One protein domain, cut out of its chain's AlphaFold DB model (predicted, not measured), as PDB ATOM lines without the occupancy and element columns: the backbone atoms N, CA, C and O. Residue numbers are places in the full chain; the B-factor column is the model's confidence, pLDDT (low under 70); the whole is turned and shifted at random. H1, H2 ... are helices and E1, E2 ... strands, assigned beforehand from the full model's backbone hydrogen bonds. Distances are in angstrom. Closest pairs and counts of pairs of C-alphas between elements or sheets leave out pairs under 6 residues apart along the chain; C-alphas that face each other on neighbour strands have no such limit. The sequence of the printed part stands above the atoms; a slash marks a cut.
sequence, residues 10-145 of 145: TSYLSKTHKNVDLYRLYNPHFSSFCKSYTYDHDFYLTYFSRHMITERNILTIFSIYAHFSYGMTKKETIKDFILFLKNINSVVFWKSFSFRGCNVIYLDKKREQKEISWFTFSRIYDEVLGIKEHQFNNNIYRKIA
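AT A GLANCE: This is residues 10 to 145 of the 145 residues of an uncharacterized protein of Salmonella enterica (UniProt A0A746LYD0). A small three-stranded sheet, E1 E2 E3, stands at one end of a compact body of crossed helices with H4 in its core, and the long helix H6 starts beside the sheet, crosses H4 and sticks out as an arm with residues 133 to 144. H5 packs on the sheet, H2 packs on H4, and H3 lies farther out, close to H2 and H5. The printed part has 136 residues, with six named helices and three named strands in the order H1 H2 H3 H4 H5 E1 E2 E3 H6; the class is mostly helix and the sheet is antiparallel, in the order E1 E2 E3. The whole is compact, with a radius of gyration of the C-alphas of 15.5 A, and elongated, spanning 54 by 29 by 26 A.

HOW THE PARTS SIT: E1, residues 97 to 100, E2, residues 103 to 107, and E3, residues 113 to 116, form a meander, each strand the antiparallel neighbour of the one before. In the hairpin of E1 and E2, N 98 and O 105 are 2.9 A apart, within hydrogen-bond range; in that of E2 and E3, N 114 and O 106 are 2.8 A apart. H5, residues 74 to 89, is on the sheet, making two layers, a helix on one face of a sheet; the closest C-alphas of H5 and E1 are Asn 89 and Phe 97, 6.5 A apart. H6, residues 118 to 144, only grazes the sheet with residues 118 to 121. The hub is H4, residues 55 to 68. H6 touches it with residues 121 to 132 alone, at a steep tilt of 42 degrees, the same way; the closest C-alphas are Ala 66 and Tyr 125, 6.0 A. H2, residues 20 to 25, touches H4 at a steep tilt of 63 degrees, closest at C-alphas Tyr 23 and Ile 64, 7.3 A. H1, residues 10 to 15, touches H2 only at the corner. H3, residues 36 to 48, is close to H5 but not clearly touching, with C-alphas His 41 and Ile 88 7.3 A apart. Every O i to N i+4 pair is within hydrogen-bond range in H1, H2, H4, H5 and H6; in H3, 8 of 9 are.

IN THESE COORDINATES: H1 begins at C-alpha 10, (-19.998, 53.362, -6.908). H3 measures 18.8 A from first to last C-alpha, H4 20.1 A, H5 22.1 A and E2 13.5 A. H6 runs 39.2 A, from C-alpha 118 at (-35.835, 39.975, 3.324) to C-alpha 144 at (-20.166, 75.831, 4.924).

THE WHOLE: The C-alphas farthest apart, Arg 111 and Ala 145, are 55.0 A apart. The printed part has no cut and no long link. Mean pLDDT of the printed part is 77.8; residues under 70 include 23 to 46 and 137 to 145.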
ATOM      1  N   THR A  10     -20.872  54.125  -5.999       75.88
ATOM      2  CA  THR A  10     -19.998  53.362  -6.908       75.88
ATOM      3  C   THR A  10     -18.923  52.572  -6.154       75.88
ATOM      4  O   THR A  10     -18.679  51.406  -6.473       75.88
ATOM      5  N   SER A  11     -18.300  53.161  -5.121       79.12
ATOM      6  CA  SER A  11     -17.329  52.447  -4.281       79.12
ATOM      7  C   SER A  11     -17.982  51.293  -3.524       79.12
ATOM      8  O   SER A  11     -17.352  50.246  -3.384       79.12
ATOM      9  N   TYR A  12     -19.214  51.472  -3.051       82.62
ATOM     10  CA  TYR A  12     -19.984  50.412  -2.410       82.62
ATOM     11  C   TYR A  12     -20.257  49.257  -3.371       82.62
ATOM     12  O   TYR A  12     -19.932  48.116  -3.047       82.62
ATOM     13  N   LEU A  13     -20.764  49.541  -4.575       79.56
ATOM     14  CA  LEU A  13     -21.039  48.506  -5.570       79.56
ATOM     15  C   LEU A  13     -19.770  47.732  -5.953       79.56
ATOM     16  O   LEU A  13     -19.801  46.507  -6.056       79.56
ATOM     17  N   SER A  14     -18.642  48.428  -6.112       76.12
ATOM     18  CA  SER A  14     -17.355  47.800  -6.424       76.12
ATOM     19  C   SER A  14     -16.863  46.890  -5.291       76.12
ATOM     20  O   SER A  14     -16.549  45.726  -5.537       76.12
ATOM     21  N   LYS A  15     -16.858  47.384  -4.046       81.75
ATOM     22  CA  LYS A  15     -16.332  46.653  -2.878       81.75
ATOM     23  C   LYS A  15     -17.226  45.507  -2.409       81.75
ATOM     24  O   LYS A  15     -16.730  44.562  -1.811       81.75
ATOM     25  N   THR A  16     -18.528  45.563  -2.683       75.75
ATOM     26  CA  THR A  16     -19.481  44.489  -2.338       75.75
ATOM     27  C   THR A  16     -19.707  43.503  -3.486       75.75
ATOM     28  O   THR A  16     -20.698  42.769  -3.501       75.75
ATOM     29  N   HIS A  17     -18.791  43.495  -4.465       77.25
ATOM     30  CA  HIS A  17     -18.850  42.668  -5.668       77.25
ATOM     31  C   HIS A  17     -20.203  42.747  -6.383       77.25
ATOM     32  O   HIS A  17     -20.649  41.778  -6.993       77.25
ATOM     33  N   LYS A  18     -20.879  43.897  -6.351       78.38
ATOM     34  CA  LYS A  18     -22.070  44.146  -7.169       78.38
ATOM     35  C   LYS A  18     -21.657  44.397  -8.607       78.38
ATOM     36  O   LYS A  18     -20.477  44.530  -8.940       78.38
ATOM     37  N   ASN A  19     -22.628  44.354  -9.501       75.19
ATOM     38  CA  ASN A  19     -22.384  44.526 -10.916       75.19
ATOM     39  C   ASN A  19     -22.256  46.024 -11.231       75.19
ATOM     40  O   ASN A  19     -23.234  46.704 -11.522       75.19
ATOM     41  N   VAL A  20     -21.037  46.549 -11.094       66.62
ATOM     42  CA  VAL A  20     -20.746  47.969 -11.343       66.62
ATOM     43  C   VAL A  20     -21.059  48.345 -12.786       66.62
ATOM     44  O   VAL A  20     -21.528  49.448 -13.028       66.62
ATOM     45  N   ASP A  21     -20.864  47.430 -13.734       67.19
ATOM     46  CA  ASP A  21     -21.157  47.692 -15.141       67.19
ATOM     47  C   ASP A  21     -22.663  47.758 -15.399       67.19
ATOM     48  O   ASP A  21     -23.100  48.633 -16.134       67.19
ATOM     49  N   LEU A  22     -23.473  46.944 -14.711       71.75
ATOM     50  CA  LEU A  22     -24.931  47.115 -14.692       71.75
ATOM     51  C   LEU A  22     -25.315  48.511 -14.183       71.75
ATOM     52  O   LEU A  22     -26.162  49.153 -14.789       71.75
ATOM     53  N   TYR A  23     -24.668  49.007 -13.125       66.94
ATOM     54  CA  TYR A  23     -24.895  50.372 -12.640       66.94
ATOM     55  C   TYR A  23     -24.373  51.458 -13.588       66.94
ATOM     56  O   TYR A  23     -24.963  52.520 -13.666       66.94
ATOM     57  N   ARG A  24     -23.278  51.234 -14.319       63.72
ATOM     58  CA  ARG A  24     -22.758  52.207 -15.296       63.72
ATOM     59  C   ARG A  24     -23.620  52.276 -16.552       63.72
ATOM     60  O   ARG A  24     -23.846  53.364 -17.070       63.72
ATOM     61  N   LEU A  25     -24.091  51.122 -17.027       63.91
ATOM     62  CA  LEU A  25     -25.059  51.021 -18.117       63.91
ATOM     63  C   LEU A  25     -26.394  51.646 -17.697       63.91
ATOM     64  O   LEU A  25     -27.043  52.306 -18.506       63.91
ATOM     65  N   TYR A  26     -26.772  51.488 -16.425       61.91
ATOM     66  CA  TYR A  26     -27.882  52.202 -15.803       61.91
ATOM     67  C   TYR A  26     -27.480  53.657 -15.524       61.91
ATOM     68  O   TYR A  26     -27.095  54.002 -14.414       61.91
ATOM     69  N   ASN A  27     -27.500  54.506 -16.554       55.25
ATOM     70  CA  ASN A  27     -26.945  55.861 -16.506       55.25
ATOM     71  C   ASN A  27     -27.326  56.630 -15.208       55.25
ATOM     72  O   ASN A  27     -28.476  57.049 -15.055       55.25
ATOM     73  N   PRO A  28     -26.362  56.886 -14.300       51.03
ATOM     74  CA  PRO A  28     -26.616  57.515 -13.003       51.03
ATOM     75  C   PRO A  28     -26.949  59.013 -13.094       51.03
ATOM     76  O   PRO A  28     -27.362  59.605 -12.098       51.03
ATOM     77  N   HIS A  29     -26.784  59.627 -14.270       47.47
ATOM     78  CA  HIS A  29     -27.174  61.010 -14.556       47.47
ATOM     79  C   HIS A  29     -28.590  61.130 -15.131       47.47
ATOM     80  O   HIS A  29     -29.110  62.243 -15.220       47.47
ATOM     81  N   PHE A  30     -29.255  60.018 -15.471       49.12
ATOM     82  CA  PHE A  30     -30.707  60.033 -15.609       49.12
ATOM     83  C   PHE A  30     -31.304  60.052 -14.201       49.12
ATOM     84  O   PHE A  30     -31.574  59.026 -13.589       49.12
ATOM     85  N   SER A  31     -31.486  61.267 -13.683       43.56
ATOM     86  CA  SER A  31     -32.030  61.633 -12.368       43.56
ATOM     87  C   SER A  31     -33.491  61.218 -12.133       43.56
ATOM     88  O   SER A  31     -34.203  61.847 -11.356       43.56
ATOM     89  N   SER A  32     -33.976  60.206 -12.836       42.28
ATOM     90  CA  SER A  32     -35.382  59.850 -12.901       42.28
ATOM     91  C   SER A  32     -35.526  58.335 -12.956       42.28
ATOM     92  O   SER A  32     -35.902  57.781 -13.988       42.28
ATOM     93  N   PHE A  33     -35.327  57.671 -11.816       45.94
ATOM     94  CA  PHE A  33     -36.340  56.676 -11.462       45.94
ATOM     95  C   PHE A  33     -37.685  57.407 -11.582       45.94
ATOM     96  O   PHE A  33     -37.821  58.468 -10.974       45.94
ATOM     97  N   CYS A  34     -38.579  56.915 -12.447       43.09
ATOM     98  CA  CYS A  34     -39.793  57.572 -12.987       43.09
ATOM     99  C   CYS A  34     -39.747  58.094 -14.439       43.09
ATOM    100  O   CYS A  34     -40.689  58.775 -14.842       43.09
ATOM    101  N   LYS A  35     -38.771  57.752 -15.294       43.78
ATOM    102  CA  LYS A  35     -38.993  57.900 -16.753       43.78
ATOM    103  C   LYS A  35     -39.816  56.728 -17.292       43.78
ATOM    104  O   LYS A  35     -39.306  55.933 -18.049       43.78
ATOM    105  N   SER A  36     -41.080  56.649 -16.870       51.59
ATOM    106  CA  SER A  36     -42.092  55.640 -17.230       51.59
ATOM    107  C   SER A  36     -41.690  54.164 -17.035       51.59
ATOM    108  O   SER A  36     -40.541  53.761 -17.162       51.59
ATOM    109  N   TYR A  37     -42.679  53.307 -16.768       54.06
ATOM    110  CA  TYR A  37     -42.496  51.846 -16.714       54.06
ATOM    111  C   TYR A  37     -41.719  51.301 -17.933       54.06
ATOM    112  O   TYR A  37     -40.943  50.360 -17.809       54.06
ATOM    113  N   THR A  38     -41.884  51.935 -19.096       55.50
ATOM    114  CA  THR A  38     -41.273  51.563 -20.374       55.50
ATOM    115  C   THR A  38     -39.748  51.717 -20.445       55.50
ATOM    116  O   THR A  38     -39.112  50.798 -20.950       55.50
ATOM    117  N   TYR A  39     -39.117  52.786 -19.932       59.44
ATOM    118  CA  TYR A  39     -37.645  52.888 -20.041       59.44
ATOM    119  C   TYR A  39     -36.922  51.919 -19.109       59.44
ATOM    120  O   TYR A  39     -35.926  51.315 -19.509       59.44
ATOM    121  N   ASP A  40     -37.415  51.760 -17.876       59.41
ATOM    122  CA  ASP A  40     -36.864  50.764 -16.954       59.41
ATOM    123  C   ASP A  40     -37.035  49.360 -17.553       59.41
ATOM    124  O   ASP A  40     -36.093  48.567 -17.570       59.41
ATOM    125  N   HIS A  41     -38.208  49.078 -18.128       60.94
ATOM    126  CA  HIS A  41     -38.484  47.831 -18.829       60.94
ATOM    127  C   HIS A  41     -37.487  47.558 -19.968       60.94
ATOM    128  O   HIS A  41     -36.877  46.490 -19.986       60.94
ATOM    129  N   ASP A  42     -37.257  48.516 -20.868       62.56
ATOM    130  CA  ASP A  42     -36.370  48.332 -22.022       62.56
ATOM    131  C   ASP A  42     -34.898  48.199 -21.621       62.56
ATOM    132  O   ASP A  42     -34.166  47.386 -22.198       62.56
ATOM    133  N   PHE A  43     -34.460  48.929 -20.591       68.00
ATOM    134  CA  PHE A  43     -33.117  48.775 -20.035       68.00
ATOM    135  C   PHE A  43     -32.909  47.366 -19.471       68.00
ATOM    136  O   PHE A  43     -31.954  46.674 -19.846       68.00
ATOM    137  N   TYR A  44     -33.802  46.924 -18.580       66.06
ATOM    138  CA  TYR A  44     -33.674  45.613 -17.952       66.06
ATOM    139  C   TYR A  44     -33.834  44.491 -18.983       66.06
ATOM    140  O   TYR A  44     -33.063  43.535 -18.940       66.06
ATOM    141  N   LEU A  45     -34.736  44.627 -19.961       63.16
ATOM    142  CA  LEU A  45     -34.889  43.673 -21.061       63.16
ATOM    143  C   LEU A  45     -33.631  43.595 -21.931       63.16
ATOM    144  O   LEU A  45     -33.146  42.502 -22.220       63.16
ATOM    145  N   THR A  46     -33.028  44.729 -22.282       65.88
ATOM    146  CA  THR A  46     -31.797  44.756 -23.088       65.88
ATOM    147  C   THR A  46     -30.607  44.159 -22.336       65.88
ATOM    148  O   THR A  46     -29.812  43.419 -22.916       65.88
ATOM    149  N   TYR A  47     -30.484  44.434 -21.037       70.94
ATOM    150  CA  TYR A  47     -29.403  43.886 -20.225       70.94
ATOM    151  C   TYR A  47     -29.580  42.379 -19.978       70.94
ATOM    152  O   TYR A  47     -28.670  41.588 -20.229       70.94
ATOM    153  N   PHE A  48     -30.752  41.957 -19.506       67.44
ATOM    154  CA  PHE A  48     -30.996  40.568 -19.110       67.44
ATOM    155  C   PHE A  48     -31.304  39.627 -20.273       67.44
ATOM    156  O   PHE A  48     -31.113  38.425 -20.127       67.44
ATOM    157  N   SER A  49     -31.657  40.137 -21.456       64.31
ATOM    158  CA  SER A  49     -31.667  39.313 -22.676       64.31
ATOM    159  C   SER A  49     -30.276  38.783 -23.043       64.31
ATOM    160  O   SER A  49     -30.166  37.742 -23.685       64.31
ATOM    161  N   ARG A  50     -29.205  39.466 -22.617       64.62
ATOM    162  CA  ARG A  50     -27.808  39.107 -22.922       64.62
ATOM    163  C   ARG A  50     -27.072  38.470 -21.745       64.62
ATOM    164  O   ARG A  50     -25.954  37.979 -21.907       64.62
ATOM    165  N   HIS A  51     -27.669  38.486 -20.556       69.06
ATOM    166  CA  HIS A  51     -27.010  38.081 -19.320       69.06
ATOM    167  C   HIS A  51     -27.909  37.197 -18.464       69.06
ATOM    168  O   HIS A  51     -29.044  37.550 -18.160       69.06
ATOM    169  N   MET A  52     -27.357  36.071 -17.997       69.25
ATOM    170  CA  MET A  52     -28.032  35.239 -17.005       69.25
ATOM    171  C   MET A  52     -28.374  36.053 -15.761       69.25
ATOM    172  O   MET A  52     -27.558  36.813 -15.236       69.25
ATOM    173  N   ILE A  53     -29.567  35.806 -15.246       74.19
ATOM    174  CA  ILE A  53     -29.992  36.297 -13.949       74.19
ATOM    175  C   ILE A  53     -29.147  35.617 -12.868       74.19
ATOM    176  O   ILE A  53     -29.085  34.392 -12.784       74.19
ATOM    177  N   THR A  54     -28.501  36.412 -12.020       82.25
ATOM    178  CA  THR A  54     -27.740  35.909 -10.870       82.25
ATOM    179  C   THR A  54     -28.109  36.673  -9.608       82.25
ATOM    180  O   THR A  54     -28.600  37.802  -9.683       82.25
ATOM    181  N   GLU A  55     -27.788  36.107  -8.441       87.50
ATOM    182  CA  GLU A  55     -27.911  36.805  -7.157       87.50
ATOM    183  C   GLU A  55     -27.282  38.195  -7.205       87.50
ATOM    184  O   GLU A  55     -27.892  39.195  -6.832       87.50
ATOM    185  N   ARG A  56     -26.059  38.259  -7.743       85.88
ATOM    186  CA  ARG A  56     -25.297  39.494  -7.894       85.88
ATOM    187  C   ARG A  56     -26.108  40.535  -8.649       85.88
ATOM    188  O   ARG A  56     -26.141  41.686  -8.221       85.88
ATOM    189  N   ASN A  57     -26.763  40.151  -9.745       83.44
ATOM    190  CA  ASN A  57     -27.592  41.066 -10.517       83.44
ATOM    191  C   ASN A  57     -28.792  41.552  -9.700       83.44
ATOM    192  O   ASN A  57     -28.951  42.758  -9.567       83.44
ATOM    193  N   ILE A  58     -29.564  40.652  -9.083       86.88
ATOM    194  CA  ILE A  58     -30.765  41.011  -8.305       86.88
ATOM    195  C   ILE A  58     -30.409  41.964  -7.161       86.88
ATOM    196  O   ILE A  58     -31.039  43.006  -6.987       86.88
ATOM    197  N   LEU A  59     -29.344  41.658  -6.415       90.88
ATOM    198  CA  LEU A  59     -28.879  42.514  -5.327       90.88
ATOM    199  C   LEU A  59     -28.332  43.858  -5.825       90.88
ATOM    200  O   LEU A  59     -28.372  44.843  -5.088       90.88
ATOM    201  N   THR A  60     -27.804  43.914  -7.049       87.44
ATOM    202  CA  THR A  60     -27.366  45.172  -7.672       87.44
ATOM    203  C   THR A  60     -28.569  46.032  -8.040       87.44
ATOM    204  O   THR A  60     -28.590  47.196  -7.655       87.44
ATOM    205  N   ILE A  61     -29.589  45.460  -8.699       84.56
ATOM    206  CA  ILE A  61     -30.840  46.171  -9.014       84.56
ATOM    207  C   ILE A  61     -31.454  46.718  -7.728       84.56
ATOM    208  O   ILE A  61     -31.780  47.895  -7.666       84.56
ATOM    209  N   PHE A  62     -31.544  45.900  -6.675       89.62
ATOM    210  CA  PHE A  62     -32.078  46.364  -5.396       89.62
ATOM    211  C   PHE A  62     -31.254  47.506  -4.794       89.62
ATOM    212  O   PHE A  62     -31.818  48.479  -4.306       89.62
ATOM    213  N   SER A  63     -29.920  47.413  -4.838       88.12
ATOM    214  CA  SER A  63     -29.046  48.477  -4.325       88.12
ATOM    215  C   SER A  63     -29.298  49.798  -5.057       88.12
ATOM    216  O   SER A  63     -29.343  50.848  -4.424       88.12
ATOM    217  N   ILE A  64     -29.471  49.737  -6.380       83.31
ATOM    218  CA  ILE A  64     -29.795  50.891  -7.224       83.31
ATOM    219  C   ILE A  64     -31.182  51.425  -6.860       83.31
ATOM    220  O   ILE A  64     -31.315  52.601  -6.539       83.31
ATOM    221  N   TYR A  65     -32.186  50.552  -6.813       84.69
ATOM    222  CA  TYR A  65     -33.556  50.890  -6.444       84.69
ATOM    223  C   TYR A  65     -33.605  51.616  -5.087       84.69
ATOM    224  O   TYR A  65     -34.098  52.737  -5.003       84.69
ATOM    225  N   ALA A  66     -32.983  51.056  -4.044       87.81
ATOM    226  CA  ALA A  66     -32.897  51.674  -2.718       87.81
ATOM    227  C   ALA A  66     -32.126  53.010  -2.726       87.81
ATOM    228  O   ALA A  66     -32.446  53.939  -1.974       87.81
ATOM    229  N   HIS A  67     -31.123  53.146  -3.599       83.81
ATOM    230  CA  HIS A  67     -30.398  54.400  -3.772       83.81
ATOM    231  C   HIS A  67     -31.266  55.499  -4.402       83.81
ATOM    232  O   HIS A  67     -31.009  56.676  -4.175       83.81
ATOM    233  N   PHE A  68     -32.351  55.164  -5.089       78.88
ATOM    234  CA  PHE A  68     -33.258  56.153  -5.677       78.88
ATOM    235  C   PHE A  68     -34.645  56.207  -5.023       78.88
ATOM    236  O   PHE A  68     -35.408  57.119  -5.313       78.88
ATOM    237  N   SER A  69     -34.959  55.318  -4.077       79.25
ATOM    238  CA  SER A  69     -36.152  55.458  -3.237       79.25
ATOM    239  C   SER A  69     -36.009  56.682  -2.323       79.25
ATOM    240  O   SER A  69     -35.170  56.696  -1.415       79.25
ATOM    241  N   TYR A  70     -36.805  57.722  -2.572       67.62
ATOM    242  CA  TYR A  70     -36.882  58.926  -1.742       67.62
ATOM    243  C   TYR A  70     -38.132  58.878  -0.861       67.62
ATOM    244  O   TYR A  70     -39.205  58.514  -1.329       67.62
ATOM    245  N   GLY A  71     -37.993  59.231   0.420       76.19
ATOM    246  CA  GLY A  71     -39.122  59.343   1.355       76.19
ATOM    247  C   GLY A  71     -39.780  58.024   1.781       76.19
ATOM    248  O   GLY A  71     -40.704  58.054   2.584       76.19
ATOM    249  N   MET A  72     -39.305  56.877   1.288       85.50
ATOM    250  CA  MET A  72     -39.836  55.557   1.638       85.50
ATOM    251  C   MET A  72     -39.063  54.928   2.795       85.50
ATOM    252  O   MET A  72     -37.828  54.930   2.815       85.50
ATOM    253  N   THR A  73     -39.790  54.311   3.724       92.06
ATOM    254  CA  THR A  73     -39.197  53.470   4.767       92.06
ATOM    255  C   THR A  73     -38.594  52.201   4.166       92.06
ATOM    256  O   THR A  73     -39.028  51.708   3.126       92.06
ATOM    257  N   LYS A  74     -37.653  51.579   4.883       93.94
ATOM    258  CA  LYS A  74     -37.072  50.274   4.521       93.94
ATOM    259  C   LYS A  74     -38.120  49.235   4.108       93.94
ATOM    260  O   LYS A  74     -37.953  48.525   3.118       93.94
ATOM    261  N   LYS A  75     -39.200  49.119   4.889       94.94
ATOM    262  CA  LYS A  75     -40.267  48.140   4.648       94.94
ATOM    263  C   LYS A  75     -41.013  48.445   3.351       94.94
ATOM    264  O   LYS A  75     -41.312  47.513   2.610       94.94
ATOM    265  N   GLU A  76     -41.306  49.715   3.088       93.12
ATOM    266  CA  GLU A  76     -41.964  50.158   1.857       93.12
ATOM    267  C   GLU A  76     -41.058  49.949   0.648       93.12
ATOM    268  O   GLU A  76     -41.488  49.318  -0.310       93.12
ATOM    269  N   THR A  77     -39.790  50.362   0.723       91.06
ATOM    270  CA  THR A  77     -38.811  50.177  -0.355       91.06
ATOM    271  C   THR A  77     -38.661  48.712  -0.751       91.06
ATOM    272  O   THR A  77     -38.683  48.390  -1.934       91.06
ATOM    273  N   ILE A  78     -38.541  47.798   0.220       93.94
ATOM    274  CA  ILE A  78     -38.414  46.366  -0.086       93.94
ATOM    275  C   ILE A  78     -39.715  45.822  -0.684       93.94
ATOM    276  O   ILE A  78     -39.668  45.078  -1.658       93.94
ATOM    277  N   LYS A  79     -40.880  46.185  -0.136       94.06
ATOM    278  CA  LYS A  79     -42.169  45.727  -0.676       94.06
ATOM    279  C   LYS A  79     -42.397  46.208  -2.105       94.06
ATOM    280  O   LYS A  79     -42.815  45.404  -2.936       94.06
ATOM    281  N   ASP A  80     -42.114  47.477  -2.378       90.44
ATOM    282  CA  ASP A  80     -42.280  48.051  -3.710       90.44
ATOM    283  C   ASP A  80     -41.303  47.425  -4.705       90.44
ATOM    284  O   ASP A  80     -41.710  46.975  -5.769       90.44
ATOM    285  N   PHE A  81     -40.043  47.230  -4.307       90.38
ATOM    286  CA  PHE A  81     -39.077  46.503  -5.125       90.38
ATOM    287  C   PHE A  81     -39.537  45.077  -5.470       90.38
ATOM    288  O   PHE A  81     -39.371  44.622  -6.602       90.38
ATOM    289  N   ILE A  82     -40.135  44.355  -4.517       92.38
ATOM    290  CA  ILE A  82     -40.678  43.015  -4.773       92.38
ATOM    291  C   ILE A  82     -41.868  43.076  -5.735       92.38
ATOM    292  O   ILE A  82     -41.998  42.200  -6.589       92.38
ATOM    293  N   LEU A  83     -42.725  44.093  -5.628       89.69
ATOM    294  CA  LEU A  83     -43.819  44.312  -6.575       89.69
ATOM    295  C   LEU A  83     -43.286  44.615  -7.981       89.69
ATOM    296  O   LEU A  83     -43.715  43.983  -8.946       89.69
ATOM    297  N   PHE A  84     -42.298  45.503  -8.085       86.19
ATOM    298  CA  PHE A  84     -41.580  45.793  -9.319       86.19
ATOM    299  C   PHE A  84     -41.012  44.512  -9.944       86.19
ATOM    300  O   PHE A  84     -41.323  44.204 -11.095       86.19
ATOM    301  N   LEU A  85     -40.267  43.711  -9.170       86.19
ATOM    302  CA  LEU A  85     -39.713  42.441  -9.640       86.19
ATOM    303  C   LEU A  85     -40.797  41.472 -10.112       86.19
ATOM    304  O   LEU A  85     -40.604  40.821 -11.133       86.19
ATOM    305  N   LYS A  86     -41.930  41.367  -9.406       88.00
ATOM    306  CA  LYS A  86     -43.058  40.519  -9.823       88.00
ATOM    307  C   LYS A  86     -43.612  40.936 -11.182       88.00
ATOM    308  O   LYS A  86     -43.842  40.064 -12.016       88.00
ATOM    309  N   ASN A  87     -43.778  42.239 -11.403       84.06
ATOM    310  CA  ASN A  87     -44.315  42.778 -12.652       84.06
ATOM    311  C   ASN A  87     -43.382  42.493 -13.831       84.06
ATOM    312  O   ASN A  87     -43.835  42.030 -14.874       84.06
ATOM    313  N   ILE A  88     -42.073  42.687 -13.652       79.56
ATOM    314  CA  ILE A  88     -41.110  42.436 -14.730       79.56
ATOM    315  C   ILE A  88     -40.730  40.953 -14.869       79.56
ATOM    316  O   ILE A  88     -40.194  40.560 -15.900       79.56
ATOM    317  N   ASN A  89     -41.023  40.096 -13.882       84.00
ATOM    318  CA  ASN A  89     -40.668  38.672 -13.922       84.00
ATOM    319  C   ASN A  89     -41.305  37.924 -15.097       84.00
ATOM    320  O   ASN A  89     -40.655  37.083 -15.717       84.00
ATOM    321  N   SER A  90     -42.564  38.223 -15.414       76.44
ATOM    322  CA  SER A  90     -43.254  37.599 -16.546       76.44
ATOM    323  C   SER A  90     -42.739  38.092 -17.896       76.44
ATOM    324  O   SER A  90     -42.770  37.323 -18.850       76.44
ATOM    325  N   VAL A  91     -42.268  39.340 -17.970       73.44
ATOM    326  CA  VAL A  91     -41.963  40.008 -19.242       73.44
ATOM    327  C   VAL A  91     -40.476  39.956 -19.587       73.44
ATOM    328  O   VAL A  91     -40.105  39.642 -20.711       73.44
ATOM    329  N   VAL A  92     -39.614  40.222 -18.607       73.62
ATOM    330  CA  VAL A  92     -38.158  40.322 -18.783       73.62
ATOM    331  C   VAL A  92     -37.461  39.020 -18.408       73.62
ATOM    332  O   VAL A  92     -36.498  38.608 -19.051       73.62
ATOM    333  N   PHE A  93     -37.937  38.363 -17.351       74.62
ATOM    334  CA  PHE A  93     -37.225  37.247 -16.734       74.62
ATOM    335  C   PHE A  93     -37.840  35.881 -17.022       74.62
ATOM    336  O   PHE A  93     -37.424  34.906 -16.404       74.62
ATOM    337  N   TRP A  94     -38.808  35.771 -17.934       78.88
ATOM    338  CA  TRP A  94     -39.395  34.487 -18.349       78.88
ATOM    339  C   TRP A  94     -39.852  33.602 -17.177       78.88
ATOM    340  O   TRP A  94     -39.713  32.382 -17.215       78.88
ATOM    341  N   LYS A  95     -40.381  34.216 -16.109       83.06
ATOM    342  CA  LYS A  95     -40.782  33.539 -14.862       83.06
ATOM    343  C   LYS A  95     -39.632  32.810 -14.144       83.06
ATOM    344  O   LYS A  95     -39.868  31.837 -13.432       83.06
ATOM    345  N   SER A  96     -38.400  33.306 -14.270       82.88
ATOM    346  CA  SER A  96     -37.215  32.750 -13.592       82.88
ATOM    347  C   SER A  96     -37.240  32.913 -12.070       82.88
ATOM    348  O   SER A  96     -36.416  32.316 -11.374       82.88
ATOM    349  N   PHE A  97     -38.164  33.719 -11.540       87.56
ATOM    350  CA  PHE A  97     -38.348  33.913 -10.107       87.56
ATOM    351  C   PHE A  97     -39.663  33.351  -9.591       87.56
ATOM    352  O   PHE A  97     -40.711  33.472 -10.230       87.56
ATOM    353  N   SER A  98     -39.616  32.859  -8.358       91.50
ATOM    354  CA  SER A  98     -40.786  32.718  -7.494       91.50
ATOM    355  C   SER A  98     -40.597  33.539  -6.218       91.50
ATOM    356  O   SER A  98     -39.501  34.013  -5.914       91.50
ATOM    357  N   PHE A  99     -41.684  33.772  -5.487       93.38
ATOM    358  CA  PHE A  99     -41.687  34.695  -4.356       93.38
ATOM    359  C   PHE A  99     -42.344  34.050  -3.143       93.38
ATOM    360  O   PHE A  99     -43.408  33.442  -3.258       93.38
ATOM    361  N   ARG A 100     -41.743  34.246  -1.968       93.12
ATOM    362  CA  ARG A 100     -42.308  33.844  -0.675       93.12
ATOM    363  C   ARG A 100     -42.255  35.038   0.268       93.12
ATOM    364  O   ARG A 100     -41.194  35.408   0.762       93.12
ATOM    365  N   GLY A 101     -43.394  35.698   0.467       90.38
ATOM    366  CA  GLY A 101     -43.420  36.995   1.145       90.38
ATOM    367  C   GLY A 101     -42.573  38.030   0.390       90.38
ATOM    368  O   GLY A 101     -42.855  38.322  -0.770       90.38
ATOM    369  N   CYS A 102     -41.545  38.571   1.052       92.19
ATOM    370  CA  CYS A 102     -40.568  39.499   0.458       92.19
ATOM    371  C   CYS A 102     -39.252  38.817   0.045       92.19
ATOM    372  O   CYS A 102     -38.270  39.504  -0.229       92.19
ATOM    373  N   ASN A 103     -39.216  37.485   0.023       94.88
ATOM    374  CA  ASN A 103     -38.048  36.729  -0.402       94.88
ATOM    375  C   ASN A 103     -38.154  36.408  -1.897       94.88
ATOM    376  O   ASN A 103     -39.249  36.141  -2.407       94.88
ATOM    377  N   VAL A 104     -37.010  36.413  -2.580       93.94
ATOM    378  CA  VAL A 104     -36.891  36.058  -4.001       93.94
ATOM    379  C   VAL A 104     -36.241  34.690  -4.105       93.94
ATOM    380  O   VAL A 104     -35.112  34.504  -3.658       93.94
ATOM    381  N   ILE A 105     -36.948  33.743  -4.707       94.06
ATOM    382  CA  ILE A 105     -36.473  32.384  -4.954       94.06
ATOM    383  C   ILE A 105     -36.110  32.280  -6.434       94.06
ATOM    384  O   ILE A 105     -36.896  32.671  -7.300       94.06
ATOM    385  N   TYR A 106     -34.922  31.761  -6.724       90.44
ATOM    386  CA  TYR A 106     -34.380  31.661  -8.078       90.44
ATOM    387  C   TYR A 106     -33.533  30.391  -8.230       90.44
ATOM    388  O   TYR A 106     -33.114  29.797  -7.235       90.44
ATOM    389  N   LEU A 107     -33.283  29.972  -9.472       87.00
ATOM    390  CA  LEU A 107     -32.317  28.917  -9.776       87.00
ATOM    391  C   LEU A 107     -30.964  29.548 -10.097       87.00
ATOM    392  O   LEU A 107     -30.882  30.461 -10.922       87.00
ATOM    393  N   ASP A 108     -29.901  29.076  -9.455       84.19
ATOM    394  CA  ASP A 108     -28.552  29.530  -9.775       84.19
ATOM    395  C   ASP A 108     -28.015  28.894 -11.073       84.19
ATOM    396  O   ASP A 108     -28.691  28.127 -11.764       84.19
ATOM    397  N   LYS A 109     -26.758  29.197 -11.423       81.38
ATOM    398  CA  LYS A 109     -26.117  28.649 -12.632       81.38
ATOM    399  C   LYS A 109     -26.009  27.119 -12.629       81.38
ATOM    400  O   LYS A 109     -25.881  26.532 -13.699       81.38
ATOM    401  N   LYS A 110     -26.043  26.487 -11.455       86.81
ATOM    402  CA  LYS A 110     -26.026  25.030 -11.280       86.81
ATOM    403  C   LYS A 110     -27.436  24.433 -11.239       86.81
ATOM    404  O   LYS A 110     -27.566  23.226 -11.067       86.81
ATOM    405  N   ARG A 111     -28.478  25.251 -11.447       84.44
ATOM    406  CA  ARG A 111     -29.900  24.895 -11.311       84.44
ATOM    407  C   ARG A 111     -30.286  24.498  -9.886       84.44
ATOM    408  O   ARG A 111     -31.273  23.796  -9.687       84.44
ATOM    409  N   GLU A 112     -29.539  24.969  -8.893       89.94
ATOM    410  CA  GLU A 112     -29.904  24.807  -7.492       89.94
ATOM    411  C   GLU A 112     -30.862  25.923  -7.079       89.94
ATOM    412  O   GLU A 112     -30.663  27.092  -7.421       89.94
ATOM    413  N   GLN A 113     -31.889  25.578  -6.303       91.19
ATOM    414  CA  GLN A 113     -32.789  26.573  -5.734       91.19
ATOM    415  C   GLN A 113     -32.064  27.384  -4.657       91.19
ATOM    416  O   GLN A 113     -31.557  26.839  -3.675       91.19
ATOM    417  N   LYS A 114     -32.045  28.703  -4.832       93.19
ATOM    418  CA  LYS A 114     -31.490  29.676  -3.891       93.19
ATOM    419  C   LYS A 114     -32.555  30.691  -3.500       93.19
ATOM    420  O   LYS A 114     -33.549  30.886  -4.201       93.19
ATOM    421  N   GLU A 115     -32.331  31.352  -2.371       94.56
ATOM    422  CA  GLU A 115     -33.262  32.321  -1.807       94.56
ATOM    423  C   GLU A 115     -32.520  33.579  -1.356       94.56
ATOM    424  O   GLU A 115     -31.570  33.520  -0.576       94.56
ATOM    425  N   ILE A 116     -32.985  34.733  -1.830       95.19
ATOM    426  CA  ILE A 116     -32.598  36.034  -1.296       95.19
ATOM    427  C   ILE A 116     -33.650  36.433  -0.273       95.19
ATOM    428  O   ILE A 116     -34.804  36.700  -0.617       95.19
ATOM    429  N   SER A 117     -33.240  36.468   0.989       95.94
ATOM    430  CA  SER A 117     -34.132  36.792   2.097       95.94
ATOM    431  C   SER A 117     -34.411  38.293   2.215       95.94
ATOM    432  O   SER A 117     -33.589  39.139   1.852       95.94
ATOM    433  N   TRP A 118     -35.535  38.625   2.851       95.19
ATOM    434  CA  TRP A 118     -35.835  39.975   3.324       95.19
ATOM    435  C   TRP A 118     -34.695  40.576   4.160       95.19
ATOM    436  O   TRP A 118     -34.396  41.758   4.017       95.19
ATOM    437  N   PHE A 119     -34.019  39.778   4.995       95.56
ATOM    438  CA  PHE A 119     -32.898  40.249   5.816       95.56
ATOM    439  C   PHE A 119     -31.709  40.696   4.958       95.56
ATOM    440  O   PHE A 119     -31.065  41.698   5.270       95.56
ATOM    441  N   THR A 120     -31.454  40.009   3.841       95.88
ATOM    442  CA  THR A 120     -30.430  40.410   2.869       95.88
ATOM    443  C   THR A 120     -30.755  41.778   2.269       95.88
ATOM    444  O   THR A 120     -29.888  42.651   2.235       95.88
ATOM    445  N   PHE A 121     -32.005  41.997   1.854       94.88
ATOM    446  CA  PHE A 121     -32.453  43.298   1.348       94.88
ATOM    447  C   PHE A 121     -32.423  44.382   2.436       94.88
ATOM    448  O   PHE A 121     -31.944  45.486   2.198       94.88
ATOM    449  N   SER A 122     -32.853  44.061   3.655       94.94
ATOM    450  CA  SER A 122     -32.822  44.962   4.814       94.94
ATOM    451  C   SER A 122     -31.415  45.500   5.083       94.94
ATOM    452  O   SER A 122     -31.235  46.711   5.207       94.94
ATOM    453  N   ARG A 123     -30.408  44.618   5.083       94.25
ATOM    454  CA  ARG A 123     -29.007  45.003   5.285       94.25
ATOM    455  C   ARG A 123     -28.488  45.913   4.174       94.25
ATOM    456  O   ARG A 123     -27.852  46.919   4.464       94.25
ATOM    457  N   ILE A 124     -28.781  45.585   2.914       91.94
ATOM    458  CA  ILE A 124     -28.369  46.419   1.776       91.94
ATOM    459  C   ILE A 124     -29.010  47.805   1.860       91.94
ATOM    460  O   ILE A 124     -28.341  48.798   1.590       91.94
ATOM    461  N   TYR A 125     -30.283  47.896   2.252       92.81
ATOM    462  CA  TYR A 125     -30.948  49.185   2.424       92.81
ATOM    463  C   TYR A 125     -30.218  50.059   3.452       92.81
ATOM    464  O   TYR A 125     -29.939  51.219   3.163       92.81
ATOM    465  N   ASP A 126     -29.858  49.502   4.613       91.44
ATOM    466  CA  ASP A 126     -29.124  50.243   5.650       91.44
ATOM    467  C   ASP A 126     -27.746  50.706   5.160       91.44
ATOM    468  O   ASP A 126     -27.346  51.847   5.398       91.44
ATOM    469  N   GLU A 127     -27.029  49.842   4.435       89.62
ATOM    470  CA  GLU A 127     -25.732  50.174   3.838       89.62
ATOM    471  C   GLU A 127     -25.864  51.328   2.824       89.62
ATOM    472  O   GLU A 127     -25.064  52.266   2.842       89.62
ATOM    473  N   VAL A 128     -26.903  51.304   1.980       87.44
ATOM    474  CA  VAL A 128     -27.180  52.347   0.981       87.44
ATOM    475  C   VAL A 128     -27.636  53.659   1.621       87.44
ATOM    476  O   VAL A 128     -27.183  54.729   1.200       87.44
ATOM    477  N   LEU A 129     -28.493  53.601   2.643       86.75
ATOM    478  CA  LEU A 129     -28.952  54.777   3.380       86.75
ATOM    479  C   LEU A 129     -27.778  55.486   4.056       86.75
ATOM    480  O   LEU A 129     -27.616  56.694   3.883       86.75
ATOM    481  N   GLY A 130     -26.897  54.732   4.719       84.62
ATOM    482  CA  GLY A 130     -25.703  55.303   5.331       84.62
ATOM    483  C   GLY A 130     -24.856  56.077   4.318       84.62
ATOM    484  O   GLY A 130     -24.381  57.173   4.616       84.62
ATOM    485  N   ILE A 131     -24.673  55.550   3.099       83.25
ATOM    486  CA  ILE A 131     -23.912  56.237   2.039       83.25
ATOM    487  C   ILE A 131     -24.564  57.573   1.661       83.25
ATOM    488  O   ILE A 131     -23.850  58.567   1.520       83.25
ATOM    489  N   LYS A 132     -25.896  57.616   1.524       78.44
ATOM    490  CA  LYS A 132     -26.631  58.857   1.225       78.44
ATOM    491  C   LYS A 132     -26.429  59.905   2.313       78.44
ATOM    492  O   LYS A 132     -26.085  61.043   2.001       78.44
ATOM    493  N   GLU A 133     -26.595  59.515   3.573       79.62
ATOM    494  CA  GLU A 133     -26.407  60.403   4.726       79.62
ATOM    495  C   GLU A 133     -24.981  60.967   4.767       79.62
ATOM    496  O   GLU A 133     -24.777  62.162   4.976       79.62
ATOM    497  N   HIS A 134     -23.978  60.131   4.487       75.69
ATOM    498  CA  HIS A 134     -22.582  60.554   4.431       75.69
ATOM    499  C   HIS A 134     -22.304  61.556   3.304       75.69
ATOM    500  O   HIS A 134     -21.631  62.564   3.523       75.69
ATOM    501  N   GLN A 135     -22.823  61.299   2.100       75.00
ATOM    502  CA  GLN A 135     -22.680  62.207   0.959       75.00
ATOM    503  C   GLN A 135     -23.366  63.550   1.218       75.00
ATOM    504  O   GLN A 135     -22.784  64.597   0.933       75.00
ATOM    505  N   PHE A 136     -24.570  63.529   1.794       72.00
ATOM    506  CA  PHE A 136     -25.305  64.734   2.160       72.00
ATOM    507  C   PHE A 136     -24.534  65.573   3.185       72.00
ATOM    508  O   PHE A 136     -24.276  66.751   2.942       72.00
ATOM    509  N   ASN A 137     -24.070  64.946   4.270       69.50
ATOM    510  CA  ASN A 137     -23.305  65.627   5.312       69.50
ATOM    511  C   ASN A 137     -22.004  66.226   4.763       69.50
ATOM    512  O   ASN A 137     -21.738  67.402   4.987       69.50
ATOM    513  N   ASN A 138     -21.218  65.473   3.984       69.12
ATOM    514  CA  ASN A 138     -19.987  65.997   3.380       69.12
ATOM    515  C   ASN A 138     -20.245  67.161   2.415       69.12
ATOM    516  O   ASN A 138     -19.452  68.100   2.366       69.12
ATOM    517  N   ASN A 139     -21.337  67.117   1.649       69.38
ATOM    518  CA  ASN A 139     -21.708  68.214   0.757       69.38
ATOM    519  C   ASN A 139     -22.115  69.473   1.534       69.38
ATOM    520  O   ASN A 139     -21.802  70.572   1.088       69.38
ATOM    521  N   ILE A 140     -22.774  69.325   2.687       63.44
ATOM    522  CA  ILE A 140     -23.066  70.442   3.595       63.44
ATOM    523  C   ILE A 140     -21.772  71.016   4.169       63.44
ATOM    524  O   ILE A 140     -21.547  72.215   4.043       63.44
ATOM    525  N   TYR A 141     -20.889  70.178   4.722       52.56
ATOM    526  CA  TYR A 141     -19.601  70.637   5.254       52.56
ATOM    527  C   TYR A 141     -18.786  71.402   4.205       52.56
ATOM    528  O   TYR A 141     -18.269  72.467   4.506       52.56
ATOM    529  N   ARG A 142     -18.732  70.921   2.956       56.25
ATOM    530  CA  ARG A 142     -18.048  71.612   1.846       56.25
ATOM    531  C   ARG A 142     -18.705  72.916   1.390       56.25
ATOM    532  O   ARG A 142     -18.062  73.670   0.678       56.25
ATOM    533  N   LYS A 143     -19.984  73.138   1.701       56.34
ATOM    534  CA  LYS A 143     -20.690  74.393   1.389       56.34
ATOM    535  C   LYS A 143     -20.584  75.427   2.509       56.34
ATOM    536  O   LYS A 143     -20.865  76.592   2.261       56.34
ATOM    537  N   ILE A 144     -20.275  74.984   3.728       55.25
ATOM    538  CA  ILE A 144     -20.166  75.831   4.924       55.25
ATOM    539  C   ILE A 144     -18.696  76.176   5.238       55.25
ATOM    540  O   ILE A 144     -18.451  77.178   5.904       55.25
ATOM    541  N   ALA A 145     -17.738  75.368   4.767       49.34
ATOM    542  CA  ALA A 145     -16.300  75.650   4.791       49.34
ATOM    543  C   ALA A 145     -15.873  76.527   3.608       49.34
ATOM    544  O   ALA A 145     -14.961  77.356   3.811       49.34
TER     545      ALA A 145